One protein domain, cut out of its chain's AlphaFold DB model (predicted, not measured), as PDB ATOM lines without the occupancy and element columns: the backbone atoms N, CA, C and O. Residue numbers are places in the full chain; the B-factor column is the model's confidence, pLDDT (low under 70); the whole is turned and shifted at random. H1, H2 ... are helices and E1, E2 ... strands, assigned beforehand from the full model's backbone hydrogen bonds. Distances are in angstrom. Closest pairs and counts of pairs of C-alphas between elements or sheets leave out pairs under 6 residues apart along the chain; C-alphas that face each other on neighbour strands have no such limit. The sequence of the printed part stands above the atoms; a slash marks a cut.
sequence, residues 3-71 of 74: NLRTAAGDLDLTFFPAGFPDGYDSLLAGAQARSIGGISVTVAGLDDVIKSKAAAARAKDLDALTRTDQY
ATOM      1  N   ASN A   3     -27.167  53.401-107.933       95.06
ATOM      2  CA  ASN A   3     -26.022  52.551-108.238       95.06
ATOM      3  C   ASN A   3     -26.044  51.375-107.261       95.06
ATOM      4  O   ASN A   3     -26.107  51.576-106.045       95.06
ATOM      5  N   LEU A   4     -26.022  50.161-107.790       97.38
ATOM      6  CA  LEU A   4     -26.111  48.917-107.043       97.38
ATOM      7  C   LEU A   4     -24.851  48.093-107.260       97.38
ATOM      8  O   LEU A   4     -24.233  48.137-108.321       97.38
ATOM      9  N   ARG A   5     -24.518  47.276-106.263       97.38
ATOM     10  CA  ARG A   5     -23.493  46.247-106.386       97.38
ATOM     11  C   ARG A   5     -24.142  44.888-106.209       97.38
ATOM     12  O   ARG A   5     -24.789  44.629-105.199       97.38
ATOM     13  N   THR A   6     -23.985  44.038-107.210       96.31
ATOM     14  CA  THR A   6     -24.545  42.686-107.242       96.31
ATOM     15  C   THR A   6     -23.422  41.656-107.166       96.31
ATOM     16  O   THR A   6     -22.245  41.990-107.317       96.31
ATOM     17  N   ALA A   7     -23.772  40.381-106.990       97.38
ATOM     18  CA  ALA A   7     -22.800  39.293-107.109       97.38
ATOM     19  C   ALA A   7     -22.171  39.202-108.518       97.38
ATOM     20  O   ALA A   7     -21.077  38.668-108.659       97.38
ATOM     21  N   ALA A   8     -22.838  39.745-109.543       93.25
ATOM     22  CA  ALA A   8     -22.361  39.772-110.924       93.25
ATOM     23  C   ALA A   8     -21.595  41.061-111.290       93.25
ATOM     24  O   ALA A   8     -21.149  41.198-112.427       93.25
ATOM     25  N   GLY A   9     -21.434  42.002-110.352       96.25
ATOM     26  CA  GLY A   9     -20.782  43.294-110.581       96.25
ATOM     27  C   GLY A   9     -21.703  44.495-110.361       96.25
ATOM     28  O   GLY A   9     -22.780  44.375-109.767       96.25
ATOM     29  N   ASP A  10     -21.245  45.660-110.813       97.00
ATOM     30  CA  ASP A  10     -21.938  46.939-110.641       97.00
ATOM     31  C   ASP A  10     -23.121  47.071-111.615       97.00
ATOM     32  O   ASP A  10     -23.043  46.667-112.777       97.00
ATOM     33  N   LEU A  11     -24.224  47.647-111.135       94.62
ATOM     34  CA  LEU A  11     -25.455  47.858-111.895       94.62
ATOM     35  C   LEU A  11     -26.019  49.251-111.609       94.62
ATOM     36  O   LEU A  11     -26.389  49.555-110.477       94.62
ATOM     37  N   ASP A  12     -26.174  50.062-112.653       93.00
ATOM     38  CA  ASP A  12     -26.803  51.378-112.556       93.00
ATOM     39  C   ASP A  12     -28.270  51.314-113.005       93.00
ATOM     40  O   ASP A  12     -28.580  50.947-114.139       93.00
ATOM     41  N   LEU A  13     -29.186  51.739-112.133       93.44
ATOM     42  CA  LEU A  13     -30.598  51.936-112.450       93.44
ATOM     43  C   LEU A  13     -30.889  53.426-112.656       93.44
ATOM     44  O   LEU A  13     -30.698  54.269-111.769       93.44
ATOM     45  N   THR A  14     -31.383  53.768-113.842       91.50
ATOM     46  CA  THR A  14     -31.736  55.142-114.208       91.50
ATOM     47  C   THR A  14     -33.247  55.266-114.325       91.50
ATOM     48  O   THR A  14     -33.854  54.632-115.168       91.50
ATOM     49  N   PHE A  15     -33.863  56.085-113.473       89.19
ATOM     50  CA  PHE A  15     -35.310  56.337-113.533       89.19
ATOM     51  C   PHE A  15     -35.664  57.403-114.574       89.19
ATOM     52  O   PHE A  15     -36.679  57.301-115.249       89.19
ATOM     53  N   PHE A  16     -34.793  58.405-114.715       90.69
ATOM     54  CA  PHE A  16     -34.966  59.530-115.627       90.69
ATOM     55  C   PHE A  16     -33.707  59.667-116.487       90.69
ATOM     56  O   PHE A  16     -32.679  60.140-115.984       90.69
ATOM     57  N   PRO A  17     -33.733  59.184-117.739       92.88
ATOM     58  CA  PRO A  17     -32.597  59.306-118.638       92.88
ATOM     59  C   PRO A  17     -32.341  60.778-118.986       92.88
ATOM     60  O   PRO A  17     -33.242  61.517-119.379       92.88
ATOM     61  N   ALA A  18     -31.090  61.221-118.842       93.56
ATOM     62  CA  ALA A  18     -30.703  62.584-119.200       93.56
ATOM     63  C   ALA A  18     -30.976  62.833-120.690       93.56
ATOM     64  O   ALA A  18     -30.713  61.954-121.509       93.56
ATOM     65  N   GLY A  19     -31.494  64.013-121.040       93.12
ATOM     66  CA  GLY A  19     -31.839  64.366-122.424       93.12
ATOM     67  C   GLY A  19     -33.201  63.850-122.913       93.12
ATOM     68  O   GLY A  19     -33.541  64.077-124.076       93.12
ATOM     69  N   PHE A  20     -33.986  63.198-122.050       94.50
ATOM     70  CA  PHE A  20     -35.301  62.639-122.379       94.50
ATOM     71  C   PHE A  20     -36.335  63.025-121.305       94.50
ATOM     72  O   PHE A  20     -36.523  62.283-120.340       94.50
ATOM     73  N   PRO A  21     -36.983  64.200-121.429       90.38
ATOM     74  CA  PRO A  21     -37.954  64.678-120.440       90.38
ATOM     75  C   PRO A  21     -39.196  63.781-120.347       90.38
ATOM     76  O   PRO A  21     -39.730  63.617-119.254       90.38
ATOM     77  N   ASP A  22     -39.583  63.132-121.451       90.81
ATOM     78  CA  ASP A  22     -40.689  62.162-121.487       90.81
ATOM     79  C   ASP A  22     -40.231  60.734-121.118       90.81
ATOM     80  O   ASP A  22     -40.969  59.761-121.253       90.81
ATOM     81  N   GLY A  23     -38.994  60.585-120.632       91.56
ATOM     82  CA  GLY A  23     -38.465  59.328-120.119       91.56
ATOM     83  C   GLY A  23     -38.210  58.270-121.194       91.56
ATOM     84  O   GLY A  23     -37.668  58.550-122.264       91.56
ATOM     85  N   TYR A  24     -38.532  57.017-120.866       93.00
ATOM     86  CA  TYR A  24     -38.227  55.861-121.712       93.00
ATOM     87  C   TYR A  24     -39.116  55.748-122.952       93.00
ATOM     88  O   TYR A  24     -38.687  55.137-123.928       93.00
ATOM     89  N   ASP A  25     -40.294  56.371-122.962       93.25
ATOM     90  CA  ASP A  25     -41.198  56.318-124.116       93.25
ATOM     91  C   ASP A  25     -40.555  56.958-125.355       93.25
ATOM     92  O   ASP A  25     -40.655  56.422-126.459       93.25
ATOM     93  N   SER A  26     -39.781  58.036-125.170       92.56
ATOM     94  CA  SER A  26     -38.999  58.659-126.245       92.56
ATOM     95  C   SER A  26     -37.903  57.754-126.817       92.56
ATOM     96  O   SER A  26     -37.471  57.970-127.945       92.56
ATOM     97  N   LEU A  27     -37.429  56.768-126.048       94.00
ATOM     98  CA  LEU A  27     -36.360  55.852-126.459       94.00
ATOM     99  C   LEU A  27     -36.890  54.664-127.266       94.00
ATOM    100  O   LEU A  27     -36.125  54.038-127.998       94.00
ATOM    101  N   LEU A  28     -38.183  54.340-127.155       93.38
ATOM    102  CA  LEU A  28     -38.768  53.156-127.792       93.38
ATOM    103  C   LEU A  28     -38.625  53.177-129.316       93.38
ATOM    104  O   LEU A  28     -38.388  52.134-129.916       93.38
ATOM    105  N   ALA A  29     -38.727  54.357-129.935       93.69
ATOM    106  CA  ALA A  29     -38.640  54.506-131.385       93.69
ATOM    107  C   ALA A  29     -37.249  54.150-131.950       93.69
ATOM    108  O   ALA A  29     -37.159  53.599-133.044       93.69
ATOM    109  N   GLY A  30     -36.176  54.457-131.212       93.44
ATOM    110  CA  GLY A  30     -34.788  54.178-131.603       93.44
ATOM    111  C   GLY A  30     -34.226  52.873-131.033       93.44
ATOM    112  O   GLY A  30     -33.114  52.468-131.389       93.44
ATOM    113  N   ALA A  31     -34.970  52.217-130.141       96.19
ATOM    114  CA  ALA A  31     -34.531  51.018-129.451       96.19
ATOM    115  C   ALA A  31     -34.396  49.817-130.396       96.19
ATOM    116  O   ALA A  31     -35.158  49.630-131.343       96.19
ATOM    117  N   GLN A  32     -33.413  48.965-130.115       95.62
ATOM    118  CA  GLN A  32     -33.076  47.822-130.955       95.62
ATOM    119  C   GLN A  32     -32.999  46.553-130.116       95.62
ATOM    120  O   GLN A  32     -32.394  46.536-129.044       95.62
ATOM    121  N   ALA A  33     -33.573  45.463-130.625       96.25
ATOM    122  CA  ALA A  33     -33.375  44.147-130.038       96.25
ATOM    123  C   ALA A  33     -31.952  43.645-130.337       96.25
ATOM    124  O   ALA A  33     -31.438  43.779-131.456       96.25
ATOM    125  N   ARG A  34     -31.310  43.058-129.329       95.94
ATOM    126  CA  ARG A  34     -29.984  42.439-129.412       95.94
ATOM    127  C   ARG A  34     -29.996  41.097-128.699       95.94
ATOM    128  O   ARG A  34     -30.540  40.982-127.609       95.94
ATOM    129  N   SER A  35     -29.371  40.094-129.308       96.62
ATOM    130  CA  SER A  35     -29.160  38.798-128.663       96.62
ATOM    131  C   SER A  35     -27.862  38.835-127.864       96.62
ATOM    132  O   SER A  35     -26.795  39.077-128.430       96.62
ATOM    133  N   ILE A  36     -27.950  38.617-126.554       93.69
ATOM    134  CA  ILE A  36     -26.811  38.578-125.633       93.69
ATOM    135  C   ILE A  36     -26.949  37.312-124.796       93.69
ATOM    136  O   ILE A  36     -27.932  37.141-124.082       93.69
ATOM    137  N   GLY A  37     -25.987  36.392-124.907       92.81
ATOM    138  CA  GLY A  37     -26.030  35.128-124.160       92.81
ATOM    139  C   GLY A  37     -27.290  34.291-124.424       92.81
ATOM    140  O   GLY A  37     -27.761  33.603-123.527       92.81
ATOM    141  N   GLY A  38     -27.870  34.383-125.627       95.00
ATOM    142  CA  GLY A  38     -29.113  33.692-125.992       95.00
ATOM    143  C   GLY A  38     -30.400  34.377-125.512       95.00
ATOM    144  O   GLY A  38     -31.486  33.871-125.780       95.00
ATOM    145  N   ILE A  39     -30.299  35.529-124.845       96.50
ATOM    146  CA  ILE A  39     -31.439  36.324-124.381       96.50
ATOM    147  C   ILE A  39     -31.618  37.525-125.312       96.50
ATOM    148  O   ILE A  39     -30.653  38.218-125.635       96.50
ATOM    149  N   SER A  40     -32.858  37.783-125.734       96.69
ATOM    150  CA  SER A  40     -33.199  39.006-126.465       96.69
ATOM    151  C   SER A  40     -33.360  40.167-125.484       96.69
ATOM    152  O   SER A  40     -34.199  40.110-124.586       96.69
ATOM    153  N   VAL A  41     -32.550  41.210-125.651       95.88
ATOM    154  CA  VAL A  41     -32.527  42.408-124.809       95.88
ATOM    155  C   VAL A  41     -32.772  43.637-125.675       95.88
ATOM    156  O   VAL A  41     -32.173  43.785-126.741       95.88
ATOM    157  N   THR A  42     -33.631  44.537-125.208       96.00
ATOM    158  CA  THR A  42     -33.867  45.833-125.850       96.00
ATOM    159  C   THR A  42     -32.826  46.836-125.367       96.00
ATOM    160  O   THR A  42     -32.719  47.090-124.168       96.00
ATOM    161  N   VAL A  43     -32.064  47.417-126.292       95.31
ATOM    162  CA  VAL A  43     -31.058  48.449-126.001       95.31
ATOM    163  C   VAL A  43     -31.419  49.756-126.700       95.31
ATOM    164  O   VAL A  43     -32.036  49.738-127.763       95.31
ATOM    165  N   ALA A  44     -31.035  50.892-126.116       94.81
ATOM    166  CA  ALA A  44     -31.228  52.199-126.744       94.81
ATOM    167  C   ALA A  44     -30.419  52.321-128.047       94.81
ATOM    168  O   ALA A  44     -29.351  51.713-128.186       94.81
ATOM    169  N   GLY A  45     -30.921  53.124-128.986       94.44
ATOM    170  CA  GLY A  45     -30.196  53.462-130.206       94.44
ATOM    171  C   GLY A  45     -28.913  54.241-129.909       94.44
ATOM    172  O   GLY A  45     -28.788  54.904-128.879       94.44
ATOM    173  N   LEU A  46     -27.936  54.178-130.819       92.25
ATOM    174  CA  LEU A  46     -26.656  54.867-130.627       92.25
ATOM    175  C   LEU A  46     -26.832  56.388-130.504       92.25
ATOM    176  O   LEU A  46     -26.241  56.997-129.613       92.25
ATOM    177  N   ASP A  47     -27.672  56.989-131.350       92.56
ATOM    178  CA  ASP A  47     -27.946  58.429-131.306       92.56
ATOM    179  C   ASP A  47     -28.600  58.844-129.978       92.56
ATOM    180  O   ASP A  47     -28.262  59.887-129.414       92.56
ATOM    181  N   ASP A  48     -29.461  57.991-129.417       94.12
ATOM    182  CA  ASP A  48     -30.083  58.232-128.115       94.12
ATOM    183  C   ASP A  48     -29.066  58.181-126.971       94.12
ATOM    184  O   ASP A  48     -29.097  59.010-126.056       94.12
ATOM    185  N   VAL A  49     -28.119  57.237-127.032       91.50
ATOM    186  CA  VAL A  49     -27.013  57.149-126.070       91.50
ATOM    187  C   VAL A  49     -26.135  58.398-126.155       91.50
ATOM    188  O   VAL A  49     -25.825  58.985-125.118       91.50
ATOM    189  N   ILE A  50     -25.781  58.843-127.365       91.12
ATOM    190  CA  ILE A  50     -25.003  60.070-127.596       91.12
ATOM    191  C   ILE A  50     -25.733  61.279-127.003       91.12
ATOM    192  O   ILE A  50     -25.151  62.021-126.208       91.12
ATOM    193  N   LYS A  51     -27.023  61.443-127.316       92.56
ATOM    194  CA  LYS A  51     -27.865  62.514-126.769       92.56
ATOM    195  C   LYS A  51     -27.890  62.482-125.243       92.56
ATOM    196  O   LYS A  51     -27.730  63.524-124.606       92.56
ATOM    197  N   SER A  52     -28.045  61.298-124.645       92.12
ATOM    198  CA  SER A  52     -28.097  61.170-123.188       92.12
ATOM    199  C   SER A  52     -26.784  61.557-122.519       92.12
ATOM    200  O   SER A  52     -26.772  62.274-121.517       92.12
ATOM    201  N   LYS A  53     -25.663  61.120-123.097       89.00
ATOM    202  CA  LYS A  53     -24.318  61.435-122.611       89.00
ATOM    203  C   LYS A  53     -24.010  62.923-122.730       89.00
ATOM    204  O   LYS A  53     -23.516  63.510-121.767       89.00
ATOM    205  N   ALA A  54     -24.369  63.538-123.855       89.88
ATOM    206  CA  ALA A  54     -24.196  64.970-124.070       89.88
ATOM    207  C   ALA A  54     -25.013  65.787-123.059       89.88
ATOM    208  O   ALA A  54     -24.492  66.726-122.465       89.88
ATOM    209  N   ALA A  55     -26.260  65.382-122.792       90.81
ATOM    210  CA  ALA A  55     -27.118  66.041-121.811       90.81
ATOM    211  C   ALA A  55     -26.650  65.839-120.357       90.81
ATOM    212  O   ALA A  55     -26.825  66.728-119.528       90.81
ATOM    213  N   ALA A  56     -26.066  64.682-120.028       88.50
ATOM    214  CA  ALA A  56     -25.524  64.418-118.696       88.50
ATOM    215  C   ALA A  56     -24.249  65.229-118.403       88.50
ATOM    216  O   ALA A  56     -23.993  65.533-117.237       88.50
ATOM    217  N   ALA A  57     -23.459  65.542-119.442       84.12
ATOM    218  CA  ALA A  57     -22.292  66.432-119.423       84.12
ATOM    219  C   ALA A  57     -21.278  66.167-118.289       84.12
ATOM    220  O   ALA A  57     -20.609  67.076-117.796       84.12
ATOM    221  N   ARG A  58     -21.143  64.912-117.849       82.75
ATOM    222  CA  ARG A  58     -20.134  64.523-116.853       82.75
ATOM    223  C   ARG A  58     -18.782  64.416-117.556       82.75
ATOM    224  O   ARG A  58     -18.736  63.960-118.692       82.75
ATOM    225  N   ALA A  59     -17.680  64.735-116.874       77.56
ATOM    226  CA  ALA A  59     -16.336  64.702-117.475       77.56
ATOM    227  C   ALA A  59     -16.042  63.379-118.221       77.56
ATOM    228  O   ALA A  59     -15.659  63.391-119.385       77.56
ATOM    229  N   LYS A  60     -16.369  62.236-117.601       76.50
ATOM    230  CA  LYS A  60     -16.225  60.903-118.216       76.50
ATOM    231  C   LYS A  60     -17.113  60.659-119.445       76.50
ATOM    232  O   LYS A  60     -16.786  59.822-120.281       76.50
ATOM    233  N   ASP A  61     -18.266  61.321-119.518       75.69
ATOM    234  CA  ASP A  61     -19.214  61.166-120.621       75.69
ATOM    235  C   ASP A  61     -18.746  61.979-121.843       75.69
ATOM    236  O   ASP A  61     -18.887  61.503-122.966       75.69
ATOM    237  N   LEU A  62     -18.108  63.139-121.631       73.19
ATOM    238  CA  LEU A  62     -17.491  63.938-122.698       73.19
ATOM    239  C   LEU A  62     -16.317  63.202-123.363       73.19
ATOM    240  O   LEU A  62     -16.272  63.124-124.588       73.19
ATOM    241  N   ASP A  63     -15.440  62.569-122.577       74.06
ATOM    242  CA  ASP A  63     -14.336  61.755-123.111       74.06
ATOM    243  C   ASP A  63     -14.838  60.570-123.955       74.06
ATOM    244  O   ASP A  63     -14.248  60.205-124.976       74.06
ATOM    245  N   ALA A  64     -15.943  59.946-123.531       71.88
ATOM    246  CA  ALA A  64     -16.553  58.838-124.260       71.88
ATOM    247  C   ALA A  64     -17.155  59.294-125.600       71.88
ATOM    248  O   ALA A  64     -16.995  58.597-126.600       71.88
ATOM    249  N   LEU A  65     -17.793  60.470-125.635       72.56
ATOM    250  CA  LEU A  65     -18.400  61.030-126.847       72.56
ATOM    251  C   LEU A  65     -17.374  61.288-127.950       72.56
ATOM    252  O   LEU A  65     -17.620  60.925-129.099       72.56
ATOM    253  N   THR A  66     -16.201  61.825-127.605       69.81
ATOM    254  CA  THR A  66     -15.113  62.034-128.574       69.81
ATOM    255  C   THR A  66     -14.691  60.728-129.254       69.81
ATOM    256  O   THR A  66     -14.379  60.724-130.441       69.81
ATOM    257  N   ARG A  67     -14.717  59.597-128.536       66.06
ATOM    258  CA  ARG A  67     -14.391  58.276-129.098       66.06
ATOM    259  C   ARG A  67     -15.507  57.719-129.982       66.06
ATOM    260  O   ARG A  67     -15.221  57.061-130.976       66.06
ATOM    261  N   THR A  68     -16.766  57.934-129.611       63.16
ATOM    262  CA  THR A  68     -17.915  57.416-130.369       63.16
ATOM    263  C   THR A  68     -18.080  58.125-131.712       63.16
ATOM    264  O   THR A  68     -18.384  57.463-132.702       63.16
ATOM    265  N   ASP A  69     -17.824  59.435-131.775       64.69
ATOM    266  CA  ASP A  69     -17.926  60.210-133.021       64.69
ATOM    267  C   ASP A  69     -16.903  59.751-134.082       64.69
ATOM    268  O   ASP A  69     -17.207  59.700-135.269       64.69
ATOM    269  N   GLN A  70     -15.728  59.271-133.652       60.84
ATOM    270  CA  GLN A  70     -14.701  58.698-134.539       60.84
ATOM    271  C   GLN A  70     -15.134  57.405-135.261       60.84
ATOM    272  O   GLN A  70     -14.470  56.995-136.209       60.84
ATOM    273  N   TYR A  71     -16.217  56.753-134.822       63.88
ATOM    274  CA  TYR A  71     -16.704  55.476-135.362       63.88
ATOM    275  C   TYR A  71     -18.031  55.590-136.128       63.88
ATOM    276  O   TYR A  71     -18.597  54.564-136.513       63.88
TER     277      TYR A  71
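This is residues 3 to 71 of the 74 residues of an uncharacterized protein of Mycobacterium riyadhense (UniProt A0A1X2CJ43). Two separate two-stranded hairpins, E3 with E4 and E1 with E2, form the two arms of an open C, and a helical hairpin of H2 and H3 makes the side away from the arms' tips. The arms stay apart from each other, and residues 5 to 10, at the turn of E1 and E2, stick out; a long link and the short helix H1 lead from one arm to the other. The printed part has 69 residues, with three named helices and four named strands in the order E1, E2, H1, E3, E4, H2, H3; the class is mixed, helices and strands, and each sheet is one antiparallel pair. The whole is only just loose, close to compact, with a radius of gyration of the C-alphas of 13.5 A and spans of 31 by 29 by 28 A.

E3 is residues 32 to 36, 12.4 A long, beginning at C-alpha 32 at (-33.076, 47.822, -130.955), and E4 is residues 39 to 43, 12.2 A. E1, residues 3 to 6, begins at C-alpha 3 at (-26.022, 52.551, -108.238) and is 10.0 A long; E2, residues 9 to 13, is 13.2 A. H1 is residues 25 to 28, 5.4 A. H2, residues 46 to 56, is 15.3 A long, and H3, residues 59 to 69, is 16.3 A and ends at C-alpha 69 at (-17.926, 60.210, -133.021).

E3 and E4 are an antiparallel hairpin at 142 degrees, with N 34 and O 41 2.8 A apart and N 43 and O 32 2.9 A apart, both within hydrogen-bond range. H1 is apart from E4. H1 and H2 are close but not clearly touching, with the closest C-alphas, those of Leu 27 and Asp 48, 6.9 A apart. H2 and H3 touch as a helical hairpin, opposite ways at a shallow tilt of 26 degrees; their closest C-alphas, those of Lys 53 and Asp 61, are 5.5 A apart. H3 is apart from E3 and E4. E1 and E2 are an antiparallel hairpin at 144 degrees, with N 4 and O 11 2.8 A apart, within hydrogen-bond range. E1 and E2 are each apart from E3, E4, H2 and H3. In H2 every O i to N i+4 pair is within hydrogen-bond range, in H3 6 of 7, and H1 is too short for such a pair.

The C-alphas farthest apart, those of Gly 38 and Ala 59, are 34.6 A from each other. The printed part has no cut. The link from E2 to H1, 11 residues, is long; the other links are tight. The mean pLDDT of the printed part is 88.9, and residues 66 to 71 are under 70.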